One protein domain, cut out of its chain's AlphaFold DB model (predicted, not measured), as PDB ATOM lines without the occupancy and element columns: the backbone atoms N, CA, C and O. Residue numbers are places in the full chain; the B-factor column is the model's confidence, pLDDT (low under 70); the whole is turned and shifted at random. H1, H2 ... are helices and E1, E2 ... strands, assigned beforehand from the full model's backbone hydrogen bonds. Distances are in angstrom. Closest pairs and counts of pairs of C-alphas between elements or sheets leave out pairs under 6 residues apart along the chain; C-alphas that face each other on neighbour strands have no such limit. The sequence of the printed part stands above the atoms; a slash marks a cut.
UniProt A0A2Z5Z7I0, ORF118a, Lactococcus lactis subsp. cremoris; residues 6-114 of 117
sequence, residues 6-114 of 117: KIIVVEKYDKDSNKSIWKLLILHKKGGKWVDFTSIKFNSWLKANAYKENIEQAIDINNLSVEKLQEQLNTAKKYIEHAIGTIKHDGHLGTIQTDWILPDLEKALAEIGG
ATOM      1  N   LYS A   6     261.942 249.922 253.235       84.88
ATOM      2  CA  LYS A   6     261.778 251.265 252.671       84.88
ATOM      3  C   LYS A   6     263.138 251.931 252.568       84.88
ATOM      4  O   LYS A   6     263.846 252.036 253.565       84.88
ATOM      5  N   ILE A   7     263.469 252.427 251.382       88.31
ATOM      6  CA  ILE A   7     264.739 253.105 251.123       88.31
ATOM      7  C   ILE A   7     264.473 254.597 250.949       88.31
ATOM      8  O   ILE A   7     263.624 254.998 250.154       88.31
ATOM      9  N   ILE A   8     265.185 255.434 251.704       90.50
ATOM     10  CA  ILE A   8     265.063 256.895 251.611       90.50
ATOM     11  C   ILE A   8     266.429 257.566 251.544       90.50
ATOM     12  O   ILE A   8     267.397 257.089 252.131       90.50
ATOM     13  N   VAL A   9     266.485 258.707 250.861       90.75
ATOM     14  CA  VAL A   9     267.638 259.610 250.868       90.75
ATOM     15  C   VAL A   9     267.287 260.829 251.714       90.75
ATOM     16  O   VAL A   9     266.242 261.446 251.520       90.75
ATOM     17  N   VAL A  10     268.156 261.163 252.662       91.12
ATOM     18  CA  VAL A  10     267.975 262.272 253.601       91.12
ATOM     19  C   VAL A  10     269.178 263.199 253.522       91.12
ATOM     20  O   VAL A  10     270.325 262.750 253.552       91.12
ATOM     21  N   GLU A  11     268.929 264.501 253.447       91.94
ATOM     22  CA  GLU A  11     269.975 265.509 253.566       91.94
ATOM     23  C   GLU A  11     270.359 265.711 255.033       91.94
ATOM     24  O   GLU A  11     269.505 265.869 255.906       91.94
ATOM     25  N   LYS A  12     271.658 265.761 255.311       90.19
ATOM     26  CA  LYS A  12     272.194 266.263 256.568       90.19
ATOM     27  C   LYS A  12     273.138 267.416 256.264       90.19
ATOM     28  O   LYS A  12     274.252 267.197 255.796       90.19
ATOM     29  N   TYR A  13     272.692 268.624 256.573       88.50
ATOM     30  CA  TYR A  13     273.537 269.805 256.506       88.50
ATOM     31  C   TYR A  13     274.505 269.836 257.695       88.50
ATOM     32  O   TYR A  13     274.099 269.698 258.852       88.50
ATOM     33  N   ASP A  14     275.790 269.976 257.394       85.62
ATOM     34  CA  ASP A  14     276.863 270.168 258.356       85.62
ATOM     35  C   ASP A  14     277.245 271.652 258.382       85.62
ATOM     36  O   ASP A  14     277.746 272.206 257.399       85.62
ATOM     37  N   LYS A  15     276.973 272.293 259.523       87.75
ATOM     38  CA  LYS A  15     277.223 273.721 259.730       87.75
ATOM     39  C   LYS A  15     278.715 274.035 259.803       87.75
ATOM     40  O   LYS A  15     279.110 275.099 259.338       87.75
ATOM     41  N   ASP A  16     279.527 273.122 260.335       87.81
ATOM     42  CA  ASP A  16     280.954 273.362 260.569       87.81
ATOM     43  C   ASP A  16     281.735 273.329 259.253       87.81
ATOM     44  O   ASP A  16     282.643 274.126 259.028       87.81
ATOM     45  N   SER A  17     281.344 272.432 258.343       85.19
ATOM     46  CA  SER A  17     281.941 272.341 257.009       85.19
ATOM     47  C   SER A  17     281.201 273.140 255.930       85.19
ATOM     48  O   SER A  17     281.676 273.181 254.794       85.19
ATOM     49  N   ASN A  18     280.070 273.779 256.270       90.81
ATOM     50  CA  ASN A  18     279.148 274.452 255.345       90.81
ATOM     51  C   ASN A  18     278.802 273.577 254.122       90.81
ATOM     52  O   ASN A  18     278.846 274.022 252.972       90.81
ATOM     53  N   LYS A  19     278.533 272.289 254.361       88.81
ATOM     54  CA  LYS A  19     278.298 271.296 253.306       88.81
ATOM     55  C   LYS A  19     277.139 270.380 253.656       88.81
ATOM     56  O   LYS A  19     276.950 269.988 254.803       88.81
ATOM     57  N   SER A  20     276.411 269.965 252.629       87.94
ATOM     58  CA  SER A  20     275.397 268.922 252.750       87.94
ATOM     59  C   SER A  20     275.999 267.544 252.512       87.94
ATOM     60  O   SER A  20     276.720 267.315 251.538       87.94
ATOM     61  N   ILE A  21     275.667 266.603 253.390       89.06
ATOM     62  CA  ILE A  21     275.951 265.179 253.229       89.06
ATOM     63  C   ILE A  21     274.621 264.466 253.043       89.06
ATOM     64  O   ILE A  21     273.702 264.622 253.841       89.06
ATOM     65  N   TRP A  22     274.534 263.633 252.019       91.31
ATOM     66  CA  TRP A  22     273.339 262.860 251.722       91.31
ATOM     67  C   TRP A  22     273.479 261.474 252.327       91.31
ATOM     68  O   TRP A  22     274.519 260.834 252.194       91.31
ATOM     69  N   LYS A  23     272.454 261.016 253.034       90.12
ATOM     70  CA  LYS A  23     272.429 259.703 253.667       90.12
ATOM     71  C   LYS A  23     271.350 258.852 253.039       90.12
ATOM     72  O   LYS A  23     270.195 259.260 253.020       90.12
ATOM     73  N   LEU A  24     271.722 257.668 252.585       89.94
ATOM     74  CA  LEU A  24     270.762 256.630 252.257       89.94
ATOM     75  C   LEU A  24     270.455 255.834 253.522       89.94
ATOM     76  O   LEU A  24     271.390 255.397 254.197       89.94
ATOM     77  N   LEU A  25     269.170 255.668 253.819       89.56
ATOM     78  CA  LEU A  25     268.668 254.880 254.938       89.56
ATOM     79  C   LEU A  25     267.856 253.705 254.402       89.56
ATOM     80  O   LEU A  25     266.962 253.898 253.572       89.56
ATOM     81  N   ILE A  26     268.154 252.510 254.906       86.06
ATOM     82  CA  ILE A  26     267.383 251.293 254.642       86.06
ATOM     83  C   ILE A  26     266.588 250.984 255.906       86.06
ATOM     84  O   ILE A  26     267.151 250.681 256.956       86.06
ATOM     85  N   LEU A  27     265.270 251.116 255.806       85.62
ATOM     86  CA  LEU A  27     264.356 251.003 256.930       85.62
ATOM     87  C   LEU A  27     263.607 249.676 256.872       85.62
ATOM     88  O   LEU A  27     263.030 249.333 255.842       85.62
ATOM     89  N   HIS A  28     263.565 248.961 257.992       82.50
ATOM     90  CA  HIS A  28     262.768 247.744 258.150       82.50
ATOM     91  C   HIS A  28     261.614 248.000 259.121       82.50
ATOM     92  O   HIS A  28     261.778 248.711 260.118       82.50
ATOM     93  N   LYS A  29     260.445 247.407 258.865       80.88
ATOM     94  CA  LYS A  29     259.302 247.489 259.784       80.88
ATOM     95  C   LYS A  29     259.413 246.408 260.867       80.88
ATOM     96  O   LYS A  29     259.273 245.226 260.576       80.88
ATOM     97  N   LYS A  30     259.621 246.806 262.127       79.00
ATOM     98  CA  LYS A  30     259.670 245.915 263.300       79.00
ATOM     99  C   LYS A  30     258.688 246.404 264.364       79.00
ATOM    100  O   LYS A  30     258.809 247.527 264.850       79.00
ATOM    101  N   GLY A  31     257.683 245.588 264.700       77.94
ATOM    102  CA  GLY A  31     256.672 245.937 265.713       77.94
ATOM    103  C   GLY A  31     255.919 247.243 265.415       77.94
ATOM    104  O   GLY A  31     255.678 248.041 266.314       77.94
ATOM    105  N   GLY A  32     255.635 247.516 264.135       78.62
ATOM    106  CA  GLY A  32     254.961 248.744 263.691       78.62
ATOM    107  C   GLY A  32     255.856 249.985 263.559       78.62
ATOM    108  O   GLY A  32     255.391 250.995 263.036       78.62
ATOM    109  N   LYS A  33     257.132 249.919 263.957       82.50
ATOM    110  CA  LYS A  33     258.096 251.026 263.848       82.50
ATOM    111  C   LYS A  33     259.103 250.776 262.726       82.50
ATOM    112  O   LYS A  33     259.470 249.634 262.462       82.50
ATOM    113  N   TRP A  34     259.559 251.851 262.090       83.19
ATOM    114  CA  TRP A  34     260.660 251.806 261.128       83.19
ATOM    115  C   TRP A  34     261.990 251.907 261.868       83.19
ATOM    116  O   TRP A  34     262.191 252.836 262.649       83.19
ATOM    117  N   VAL A  35     262.879 250.949 261.627       80.25
ATOM    118  CA  VAL A  35     264.217 250.900 262.220       80.25
ATOM    119  C   VAL A  35     265.245 251.041 261.106       80.25
ATOM    120  O   VAL A  35     265.161 250.323 260.111       80.25
ATOM    121  N   ASP A  36     266.182 251.973 261.277       79.56
ATOM    122  CA  ASP A  36     267.331 252.144 260.385       79.56
ATOM    123  C   ASP A  36     268.321 250.997 260.585       79.56
ATOM    124  O   ASP A  36     268.748 250.723 261.708       79.56
ATOM    125  N   PHE A  37     268.648 250.317 259.492       68.62
ATOM    126  CA  PHE A  37     269.568 249.187 259.480       68.62
ATOM    127  C   PHE A  37     270.914 249.540 258.829       68.62
ATOM    128  O   PHE A  37     271.918 248.885 259.108       68.62
ATOM    129  N   THR A  38     270.967 250.597 258.007       69.31
ATOM    130  CA  THR A  38     272.157 250.930 257.214       69.31
ATOM    131  C   THR A  38     272.186 252.418 256.865       69.31
ATOM    132  O   THR A  38     271.296 252.912 256.176       69.31
ATOM    133  N   SER A  39     273.261 253.120 257.255       74.94
ATOM    134  CA  SER A  39     273.513 254.515 256.868       74.94
ATOM    135  C   SER A  39     274.721 254.613 255.935       74.94
ATOM    136  O   SER A  39     275.867 254.538 256.382       74.94
ATOM    137  N   ILE A  40     274.474 254.830 254.639       85.38
ATOM    138  CA  ILE A  40     275.530 255.100 253.648       85.38
ATOM    139  C   ILE A  40     275.570 256.602 253.376       85.38
ATOM    140  O   ILE A  40     274.533 257.221 253.138       85.38
ATOM    141  N   LYS A  41     276.763 257.201 253.422       88.25
ATOM    142  CA  LYS A  41     276.963 258.637 253.189       88.25
ATOM    143  C   LYS A  41     277.428 258.902 251.761       88.25
ATOM    144  O   LYS A  41     278.313 258.222 251.252       88.25
ATOM    145  N   PHE A  42     276.906 259.967 251.176       89.69
ATOM    146  CA  PHE A  42     277.229 260.455 249.846       89.69
ATOM    147  C   PHE A  42     277.521 261.952 249.906       89.69
ATOM    148  O   PHE A  42     276.904 262.703 250.662       89.69
ATOM    149  N   ASN A  43     278.449 262.400 249.065       89.56
ATOM    150  CA  ASN A  43     278.792 263.816 248.930       89.56
ATOM    151  C   ASN A  43     277.898 264.572 247.932       89.56
ATOM    152  O   ASN A  43     278.133 265.745 247.667       89.56
ATOM    153  N   SER A  44     276.902 263.903 247.347       92.31
ATOM    154  CA  SER A  44     275.973 264.482 246.379       92.31
ATOM    155  C   SER A  44     274.652 263.719 246.389       92.31
ATOM    156  O   SER A  44     274.647 262.487 246.468       92.31
ATOM    157  N   TRP A  45     273.551 264.460 246.261       92.44
ATOM    158  CA  TRP A  45     272.200 263.920 246.123       92.44
ATOM    159  C   TRP A  45     272.089 262.992 244.920       92.44
ATOM    160  O   TRP A  45     271.550 261.898 245.038       92.44
ATOM    161  N   LEU A  46     272.676 263.391 243.787       94.12
ATOM    162  CA  LEU A  46     272.613 262.627 242.542       94.12
ATOM    163  C   LEU A  46     273.200 261.223 242.724       94.12
ATOM    164  O   LEU A  46     272.625 260.247 242.262       94.12
ATOM    165  N   LYS A  47     274.317 261.109 243.457       92.75
ATOM    166  CA  LYS A  47     274.931 259.809 243.762       92.75
ATOM    167  C   LYS A  47     274.083 258.985 244.725       92.75
ATOM    168  O   LYS A  47     273.951 257.784 244.524       92.75
ATOM    169  N   ALA A  48     273.522 259.623 245.753       92.06
ATOM    170  CA  ALA A  48     272.650 258.947 246.706       92.06
ATOM    171  C   ALA A  48     271.393 258.390 246.020       92.06
ATOM    172  O   ALA A  48     271.011 257.253 246.281       92.06
ATOM    173  N   ASN A  49     270.792 259.158 245.109       92.44
ATOM    174  CA  ASN A  49     269.607 258.744 244.367       92.44
ATOM    175  C   ASN A  49     269.896 257.697 243.295       92.44
ATOM    176  O   ASN A  49     269.180 256.707 243.243       92.44
ATOM    177  N   ALA A  50     270.967 257.846 242.513       93.81
ATOM    178  CA  ALA A  50     271.360 256.807 241.560       93.81
ATOM    179  C   ALA A  50     271.606 255.465 242.273       93.81
ATOM    180  O   ALA A  50     271.213 254.403 241.800       93.81
ATOM    181  N   TYR A  51     272.217 255.506 243.460       91.88
ATOM    182  CA  TYR A  51     272.415 254.306 244.265       91.88
ATOM    183  C   TYR A  51     271.101 253.762 244.854       91.88
ATOM    184  O   TYR A  51     270.907 252.549 244.869       91.88
ATOM    185  N   LYS A  52     270.181 254.635 245.297       91.50
ATOM    186  CA  LYS A  52     268.823 254.248 245.719       91.50
ATOM    187  C   LYS A  52     268.093 253.490 244.608       91.50
ATOM    188  O   LYS A  52     267.600 252.399 244.865       91.50
ATOM    189  N   GLU A  53     268.062 254.050 243.402       92.00
ATOM    190  CA  GLU A  53     267.386 253.459 242.240       92.00
ATOM    191  C   GLU A  53     267.960 252.081 241.890       92.00
ATOM    192  O   GLU A  53     267.204 251.145 241.652       92.00
ATOM    193  N   ASN A  54     269.287 251.921 241.936       91.94
ATOM    194  CA  ASN A  54     269.927 250.625 241.704       91.94
ATOM    195  C   ASN A  54     269.506 249.565 242.731       91.94
ATOM    196  O   ASN A  54     269.319 248.405 242.371       91.94
ATOM    197  N   ILE A  55     269.362 249.941 244.007       89.00
ATOM    198  CA  ILE A  55     268.898 248.999 245.033       89.00
ATOM    199  C   ILE A  55     267.423 248.663 244.821       89.00
ATOM    200  O   ILE A  55     267.065 247.495 244.913       89.00
ATOM    201  N   GLU A  56     266.577 249.652 244.529       88.88
ATOM    202  CA  GLU A  56     265.155 249.415 244.248       88.88
ATOM    203  C   GLU A  56     264.982 248.456 243.062       88.88
ATOM    204  O   GLU A  56     264.286 247.454 243.192       88.88
ATOM    205  N   GLN A  57     265.724 248.662 241.970       90.12
ATOM    206  CA  GLN A  57     265.730 247.740 240.829       90.12
ATOM    207  C   GLN A  57     266.212 246.333 241.210       90.12
ATOM    208  O   GLN A  57     265.626 245.339 240.784       90.12
ATOM    209  N   ALA A  58     267.270 246.221 242.018       88.56
ATOM    210  CA  ALA A  58     267.763 244.922 242.473       88.56
ATOM    211  C   ALA A  58     266.741 244.194 243.367       88.56
ATOM    212  O   ALA A  58     266.600 242.974 243.270       88.56
ATOM    213  N   ILE A  59     266.015 244.929 244.215       86.56
ATOM    214  CA  ILE A  59     264.922 244.390 245.031       86.56
ATOM    215  C   ILE A  59     263.792 243.889 244.133       86.56
ATOM    216  O   ILE A  59     263.340 242.764 244.323       86.56
ATOM    217  N   ASP A  60     263.381 244.668 243.133       87.12
ATOM    218  CA  ASP A  60     262.314 244.279 242.208       87.12
ATOM    219  C   ASP A  60     262.673 243.008 241.425       87.12
ATOM    220  O   ASP A  60     261.865 242.081 241.332       87.12
ATOM    221  N   ILE A  61     263.909 242.914 240.924       86.69
ATOM    222  CA  ILE A  61     264.413 241.717 240.231       86.69
ATOM    223  C   ILE A  61     264.405 240.499 241.163       86.69
ATOM    224  O   ILE A  61     263.962 239.417 240.767       86.69
ATOM    225  N   ASN A  62     264.874 240.662 242.401       87.06
ATOM    226  CA  ASN A  62     264.882 239.580 243.381       87.06
ATOM    227  C   ASN A  62     263.462 239.138 243.749       87.06
ATOM    228  O   ASN A  62     263.205 237.936 243.791       87.06
ATOM    229  N   ASN A  63     262.531 240.074 243.954       86.19
ATOM    230  CA  ASN A  63     261.130 239.771 244.245       86.19
ATOM    231  C   ASN A  63     260.490 238.971 243.107       86.19
ATOM    232  O   ASN A  63     259.892 237.928 243.360       86.19
ATOM    233  N   LEU A  64     260.707 239.384 241.853       86.50
ATOM    234  CA  LEU A  64     260.233 238.639 240.685       86.50
ATOM    235  C   LEU A  64     260.819 237.217 240.629       86.50
ATOM    236  O   LEU A  64     260.138 236.269 240.239       86.50
ATOM    237  N   SER A  65     262.091 237.047 241.002       88.88
ATOM    238  CA  SER A  65     262.715 235.723 241.064       88.88
ATOM    239  C   SER A  65     262.113 234.856 242.170       88.88
ATOM    240  O   SER A  65     261.886 233.669 241.943       88.88
ATOM    241  N   VAL A  66     261.845 235.427 243.348       88.75
ATOM    242  CA  VAL A  66     261.204 234.719 244.466       88.75
ATOM    243  C   VAL A  66     259.790 234.284 244.084       88.75
ATOM    244  O   VAL A  66     259.439 233.132 244.320       88.75
ATOM    245  N   GLU A  67     259.010 235.145 243.430       88.88
ATOM    246  CA  GLU A  67     257.668 234.801 242.940       88.88
ATOM    247  C   GLU A  67     257.696 233.618 241.965       88.88
ATOM    248  O   GLU A  67     256.933 232.666 242.130       88.88
ATOM    249  N   LYS A  68     258.623 233.620 240.998       91.25
ATOM    250  CA  LYS A  68     258.787 232.504 240.050       91.25
ATOM    251  C   LYS A  68     259.193 231.201 240.739       91.25
ATOM    252  O   LYS A  68     258.678 230.141 240.391       91.25
ATOM    253  N   LEU A  69     260.110 231.266 241.705       91.25
ATOM    254  CA  LEU A  69     260.517 230.092 242.482       91.25
ATOM    255  C   LEU A  69     259.353 229.557 243.321       91.25
ATOM    256  O   LEU A  69     259.143 228.346 243.370       91.25
ATOM    257  N   GLN A  70     258.551 230.443 243.914       89.69
ATOM    258  CA  GLN A  70     257.359 230.056 244.661       89.69
ATOM    259  C   GLN A  70     256.302 229.410 243.755       89.69
ATOM    260  O   GLN A  70     255.686 228.418 244.140       89.69
ATOM    261  N   GLU A  71     256.096 229.916 242.537       92.12
ATOM    262  CA  GLU A  71     255.180 229.317 241.559       92.12
ATOM    263  C   GLU A  71     255.624 227.905 241.143       92.12
ATOM    264  O   GLU A  71     254.810 226.973 241.102       92.12
ATOM    265  N   GLN A  72     256.923 227.720 240.887       93.81
ATOM    266  CA  GLN A  72     257.502 226.408 240.591       93.81
ATOM    267  C   GLN A  72     257.349 225.444 241.771       93.81
ATOM    268  O   GLN A  72     256.949 224.296 241.571       93.81
ATOM    269  N   LEU A  73     257.590 225.916 242.996       93.00
ATOM    270  CA  LEU A  73     257.418 225.128 244.214       93.00
ATOM    271  C   LEU A  73     255.957 224.703 244.416       93.00
ATOM    272  O   LEU A  73     255.683 223.528 244.647       93.00
ATOM    273  N   ASN A  74     255.007 225.624 244.238       91.62
ATOM    274  CA  ASN A  74     253.571 225.338 244.321       91.62
ATOM    275  C   ASN A  74     253.131 224.313 243.266       91.62
ATOM    276  O   ASN A  74     252.273 223.467 243.520       91.62
ATOM    277  N   THR A  75     253.721 224.383 242.073       94.06
ATOM    278  CA  THR A  75     253.467 223.429 240.991       94.06
ATOM    279  C   THR A  75     254.021 222.046 241.332       94.06
ATOM    280  O   THR A  75     253.303 221.054 241.207       94.06
ATOM    281  N   ALA A  76     255.259 221.964 241.826       93.69
ATOM    282  CA  ALA A  76     255.864 220.714 242.281       93.69
ATOM    283  C   ALA A  76     255.061 220.077 243.430       93.69
ATOM    284  O   ALA A  76     254.779 218.879 243.383       93.69
ATOM    285  N   LYS A  77     254.611 220.885 244.400       92.88
ATOM    286  CA  LYS A  77     253.745 220.456 245.509       92.88
ATOM    287  C   LYS A  77     252.481 219.757 244.997       92.88
ATOM    288  O   LYS A  77     252.212 218.628 245.391       92.88
ATOM    289  N   LYS A  78     251.765 220.376 244.049       93.25
ATOM    290  CA  LYS A  78     250.555 219.797 243.433       93.25
ATOM    291  C   LYS A  78     250.816 218.458 242.744       93.25
ATOM    292  O   LYS A  78     249.989 217.554 242.834       93.25
ATOM    293  N   TYR A  79     251.950 218.313 242.056       92.25
ATOM    294  CA  TYR A  79     252.309 217.041 241.421       92.25
ATOM    295  C   TYR A  79     252.595 215.939 242.446       92.25
ATOM    296  O   TYR A  79     252.161 214.806 242.246       92.25
ATOM    297  N   ILE A  80     253.271 216.265 243.549       91.88
ATOM    298  CA  ILE A  80     253.534 215.319 244.642       91.88
ATOM    299  C   ILE A  80     252.223 214.905 245.325       91.88
ATOM    300  O   ILE A  80     251.985 213.713 245.502       91.88
ATOM    301  N   GLU A  81     251.344 215.859 245.643       92.56
ATOM    302  CA  GLU A  81     250.011 215.590 246.207       92.56
ATOM    303  C   GLU A  81     249.195 214.659 245.304       92.56
ATOM    304  O   GLU A  81     248.603 213.687 245.778       92.56
ATOM    305  N   HIS A  82     249.204 214.921 243.994       90.69
ATOM    306  CA  HIS A  82     248.526 214.077 243.018       90.69
ATOM    307  C   HIS A  82     249.111 212.658 242.987       90.69
ATOM    308  O   HIS A  82     248.356 211.693 243.074       90.69
ATOM    309  N   ALA A  83     250.440 212.522 242.935       89.12
ATOM    310  CA  ALA A  83     251.110 211.224 242.927       89.12
ATOM    311  C   ALA A  83     250.805 210.407 244.193       89.12
ATOM    312  O   ALA A  83     250.470 209.229 244.092       89.12
ATOM    313  N   ILE A  84     250.851 211.034 245.373       89.56
ATOM    314  CA  ILE A  84     250.461 210.402 246.643       89.56
ATOM    315  C   ILE A  84     249.000 209.943 246.586       89.56
ATOM    316  O   ILE A  84     248.698 208.821 246.990       89.56
ATOM    317  N   GLY A  85     248.096 210.788 246.079       89.31
ATOM    318  CA  GLY A  85     246.679 210.457 245.925       89.31
ATOM    319  C   GLY A  85     246.454 209.232 245.038       89.31
ATOM    320  O   GLY A  85     245.740 208.313 245.438       89.31
ATOM    321  N   THR A  86     247.114 209.179 243.878       87.50
ATOM    322  CA  THR A  86     247.068 208.026 242.967       87.50
ATOM    323  C   THR A  86     247.622 206.768 243.627       87.50
ATOM    324  O   THR A  86     246.968 205.734 243.590       87.50
ATOM    325  N   ILE A  87     248.773 206.847 244.302       87.38
ATOM    326  CA  ILE A  87     249.364 205.692 244.995       87.38
ATOM    327  C   ILE A  87     248.432 205.165 246.086       87.38
ATOM    328  O   ILE A  87     248.230 203.959 246.192       87.38
ATOM    329  N   LYS A  88     247.856 206.051 246.902       85.25
ATOM    330  CA  LYS A  88     246.966 205.647 247.997       85.25
ATOM    331  C   LYS A  88     245.659 205.036 247.498       85.25
ATOM    332  O   LYS A  88     245.114 204.175 248.180       85.25
ATOM    333  N   HIS A  89     245.151 205.489 246.351       85.00
ATOM    334  CA  HIS A  89     243.914 204.973 245.768       85.00
ATOM    335  C   HIS A  89     244.137 203.679 244.971       85.00
ATOM    336  O   HIS A  89     243.412 202.706 245.172       85.00
ATOM    337  N   ASP A  90     245.143 203.655 244.097       81.50
ATOM    338  CA  ASP A  90     245.357 202.581 243.119       81.50
ATOM    339  C   ASP A  90     246.426 201.562 243.555       81.50
ATOM    340  O   ASP A  90     246.565 200.506 242.945       81.50
ATOM    341  N   GLY A  91     247.221 201.863 244.588       71.62
ATOM    342  CA  GLY A  91     248.348 201.033 245.039       71.62
ATOM    343  C   GLY A  91     249.567 201.044 244.103       71.62
ATOM    344  O   GLY A  91     250.584 200.419 244.406       71.62
ATOM    345  N   HIS A  92     249.487 201.748 242.968       73.69
ATOM    346  CA  HIS A  92     250.535 201.827 241.952       73.69
ATOM    347  C   HIS A  92     250.512 203.165 241.194       73.69
ATOM    348  O   HIS A  92     249.456 203.766 240.987       73.69
ATOM    349  N   LEU A  93     251.668 203.601 240.686       75.88
ATOM    350  CA  LEU A  93     251.758 204.661 239.672       75.88
ATOM    351  C   LEU A  93     251.890 204.004 238.299       75.88
ATOM    352  O   LEU A  93     252.978 203.593 237.890       75.88
ATOM    353  N   GLY A  94     250.771 203.872 237.586       73.69
ATOM    354  CA  GLY A  94     250.739 203.122 236.331       73.69
ATOM    355  C   GLY A  94     251.073 201.646 236.562       73.69
ATOM    356  O   GLY A  94     250.326 200.948 237.229       73.69
ATOM    357  N   THR A  95     252.186 201.158 236.010       73.94
ATOM    358  CA  THR A  95     252.625 199.754 236.153       73.94
ATOM    359  C   THR A  95     253.691 199.542 237.234       73.94
ATOM    360  O   THR A  95     254.165 198.419 237.406       73.94
ATOM    361  N   ILE A  96     254.100 200.599 237.947       73.06
ATOM    362  CA  ILE A  96     255.170 200.548 238.952       73.06
ATOM    363  C   ILE A  96     254.561 200.367 240.345       73.06
ATOM    364  O   ILE A  96     253.674 201.119 240.740       73.06
ATOM    365  N   GLN A  97     255.083 199.402 241.103       67.81
ATOM    366  CA  GLN A  97     254.741 199.195 242.510       67.81
ATOM    367  C   GLN A  97     255.380 200.295 243.375       67.81
ATOM    368  O   GLN A  97     256.579 200.562 243.259       67.81
ATOM    369  N   THR A  98     254.584 200.950 244.221       73.62
ATOM    370  CA  THR A  98     254.942 202.247 244.833       73.62
ATOM    371  C   THR A  98     255.083 202.236 246.353       73.62
ATOM    372  O   THR A  98     255.305 203.287 246.950       73.62
ATOM    373  N   ASP A  99     255.029 201.063 246.986       72.56
ATOM    374  CA  ASP A  99     255.124 200.926 248.449       72.56
ATOM    375  C   ASP A  99     256.423 201.515 249.025       72.56
ATOM    376  O   ASP A  99     256.446 202.017 250.145       72.56
ATOM    377  N   TRP A 100     257.508 201.494 248.246       81.50
ATOM    378  CA  TRP A 100     258.818 201.996 248.662       81.50
ATOM    379  C   TRP A 100     258.994 203.511 248.480       81.50
ATOM    380  O   TRP A 100     259.832 204.088 249.163       81.50
ATOM    381  N   ILE A 101     258.234 204.159 247.584       86.38
ATOM    382  CA  ILE A 101     258.405 205.588 247.248       86.38
ATOM    383  C   ILE A 101     257.399 206.496 247.965       86.38
ATOM    384  O   ILE A 101     257.640 207.691 248.125       86.38
ATOM    385  N   LEU A 102     256.274 205.937 248.426       88.12
ATOM    386  CA  LEU A 102     255.249 206.688 249.148       88.12
ATOM    387  C   LEU A 102     255.799 207.444 250.379       88.12
ATOM    388  O   LEU A 102     255.490 208.633 250.493       88.12
ATOM    389  N   PRO A 103     256.643 206.843 251.249       89.81
ATOM    390  CA  PRO A 103     257.184 207.553 252.411       89.81
ATOM    391  C   PRO A 103     258.040 208.770 252.030       89.81
ATOM    392  O   PRO A 103     257.977 209.805 252.694       89.81
ATOM    393  N   ASP A 104     258.807 208.673 250.942       91.31
ATOM    394  CA  ASP A 104     259.665 209.761 250.467       91.31
ATOM    395  C   ASP A 104     258.842 210.923 249.898       91.31
ATOM    396  O   ASP A 104     259.170 212.088 250.129       91.31
ATOM    397  N   LEU A 105     257.737 210.628 249.205       90.81
ATOM    398  CA  LEU A 105     256.819 211.650 248.696       90.81
ATOM    399  C   LEU A 105     256.084 212.375 249.830       90.81
ATOM    400  O   LEU A 105     255.970 213.601 249.794       90.81
ATOM    401  N   GLU A 106     255.611 211.648 250.846       91.00
ATOM    402  CA  GLU A 106     254.972 212.246 252.028       91.00
ATOM    403  C   GLU A 106     255.944 213.145 252.798       91.00
ATOM    404  O   GLU A 106     255.579 214.249 253.210       91.00
ATOM    405  N   LYS A 107     257.202 212.711 252.931       91.81
ATOM    406  CA  LYS A 107     258.259 213.511 253.548       91.81
ATOM    407  C   LYS A 107     258.569 214.770 252.737       91.81
ATOM    408  O   LYS A 107     258.612 215.854 253.313       91.81
ATOM    409  N   ALA A 108     258.728 214.650 251.419       91.31
ATOM    410  CA  ALA A 108     258.964 215.796 250.544       91.31
ATOM    411  C   ALA A 108     257.811 216.811 250.618       91.31
ATOM    412  O   ALA A 108     258.046 218.015 250.681       91.31
ATOM    413  N   LEU A 109     256.560 216.339 250.671       91.50
ATOM    414  CA  LEU A 109     255.396 217.208 250.823       91.50
ATOM    415  C   LEU A 109     255.393 217.947 252.170       91.50
ATOM    416  O   LEU A 109     255.091 219.140 252.206       91.50
ATOM    417  N   ALA A 110     255.749 217.260 253.259       90.19
ATOM    418  CA  ALA A 110     255.855 217.862 254.587       90.19
ATOM    419  C   ALA A 110     256.973 218.916 254.663       90.19
ATOM    420  O   ALA A 110     256.762 219.985 255.228       90.19
ATOM    421  N   GLU A 111     258.134 218.656 254.052       88.88
ATOM    422  CA  GLU A 111     259.247 219.614 253.988       88.88
ATOM    423  C   GLU A 111     258.901 220.855 253.149       88.88
ATOM    424  O   GLU A 111     259.281 221.965 253.510       88.88
ATOM    425  N   ILE A 112     258.133 220.697 252.064       86.50
ATOM    426  CA  ILE A 112     257.655 221.818 251.237       86.50
ATOM    427  C   ILE A 112     256.547 222.621 251.945       86.50
ATOM    428  O   ILE A 112     256.420 223.822 251.723       86.50
ATOM    429  N   GLY A 113     255.718 221.970 252.767       71.88
ATOM    430  CA  GLY A 113     254.610 222.591 253.504       71.88
ATOM    431  C   GLY A 113     254.974 223.179 254.873       71.88
ATOM    432  O   GLY A 113     254.101 223.738 255.527       71.88
ATOM    433  N   GLY A 114     256.228 223.057 255.315       55.59
ATOM    434  CA  GLY A 114     256.672 223.387 256.675       55.59
ATOM    435  C   GLY A 114     256.753 224.874 257.049       55.59
ATOM    436  O   GLY A 114     257.339 225.172 258.082       55.59
TER     437      GLY A 114
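AT A GLANCE: This is residues 6 to 114 of the 117 residues of the protein "ORF118a" of Lactococcus lactis subsp. cremoris (UniProt A0A2Z5Z7I0). One very long helix, H1, makes the length of a rod, with a strongly twisted three-stranded sheet, E1, E2 and E3, packed along its first end and a short helix, H2, folded back on its other end. Between these two heads, residues 57 to 72 of H1 stand free as a bare shaft. The printed part has 109 residues, with the named elements in the order E1, E2, E3, H1, H2; the sheet's order is E1 - E2 - E3, all antiparallel, and the class is mixed, helices and strands. The whole is extended, with a radius of gyration of the C-alphas of 25.6 A and spans of 81 by 27 by 18 A.

HOW THE PARTS SIT: E1, residues 6 to 14, and E2, residues 19 to 30, form a hairpin with a tight link; N 10 and O 23 are 2.8 A apart, within hydrogen-bond range. E2 and E3, residues 33 to 42, form the next hairpin, with N 22 and O 42 at 2.9 A and N 35 and O 28 at 2.9 A. The three strands are a meander, each the antiparallel neighbour of the one before, with E1 and E3 as edge strands. E3 bends by 57 degrees at residue 37. After a tight link, H1, residues 45 to 90, is on the sheet at a height of 10.0 A, two layers with the helix on one face. It lies over E2 and runs along the strands, at 10 degrees to E2 on the local plane. The closest C-alphas of E2 and H1 are those of Trp 22 and Trp 45, 5.8 A apart. H2, residues 102 to 113, touches H1 at residues 73 to 87 of H1 alone, where the closest C-alphas, of Ile 80 and Leu 105, are 6.4 A apart. These two helices form a helical hairpin, at a shallow tilt of 29 degrees, opposite ways. H2 is apart from E1, E2 and E3. In H1 and H2 every O i to N i+4 pair is within hydrogen-bond range.

IN THESE COORDINATES: E1 begins at C-alpha 6 (261.778, 251.265, 252.671) and is 24.8 A long from first to last C-alpha. E2 measures 33.0 A and E3 25.5 A. H1 runs 67.0 A, from C-alpha 45 (272.200, 263.920, 246.123) to C-alpha 90 (245.357, 202.581, 243.119). H2 measures 16.5 A and ends at C-alpha 113 (254.610, 222.591, 253.504).

THE WHOLE: The two C-alphas farthest apart, of Asp 16 and Thr 95, are 82.6 A apart. The printed part has no cut. The link from H1 to H2 is long, with 11 residues, and in it residues 92 to 93 pair with residues 96 to 97, antiparallel. The mean pLDDT of the printed part is 86.5; residues 37 to 38, 97 and 114 are under 70.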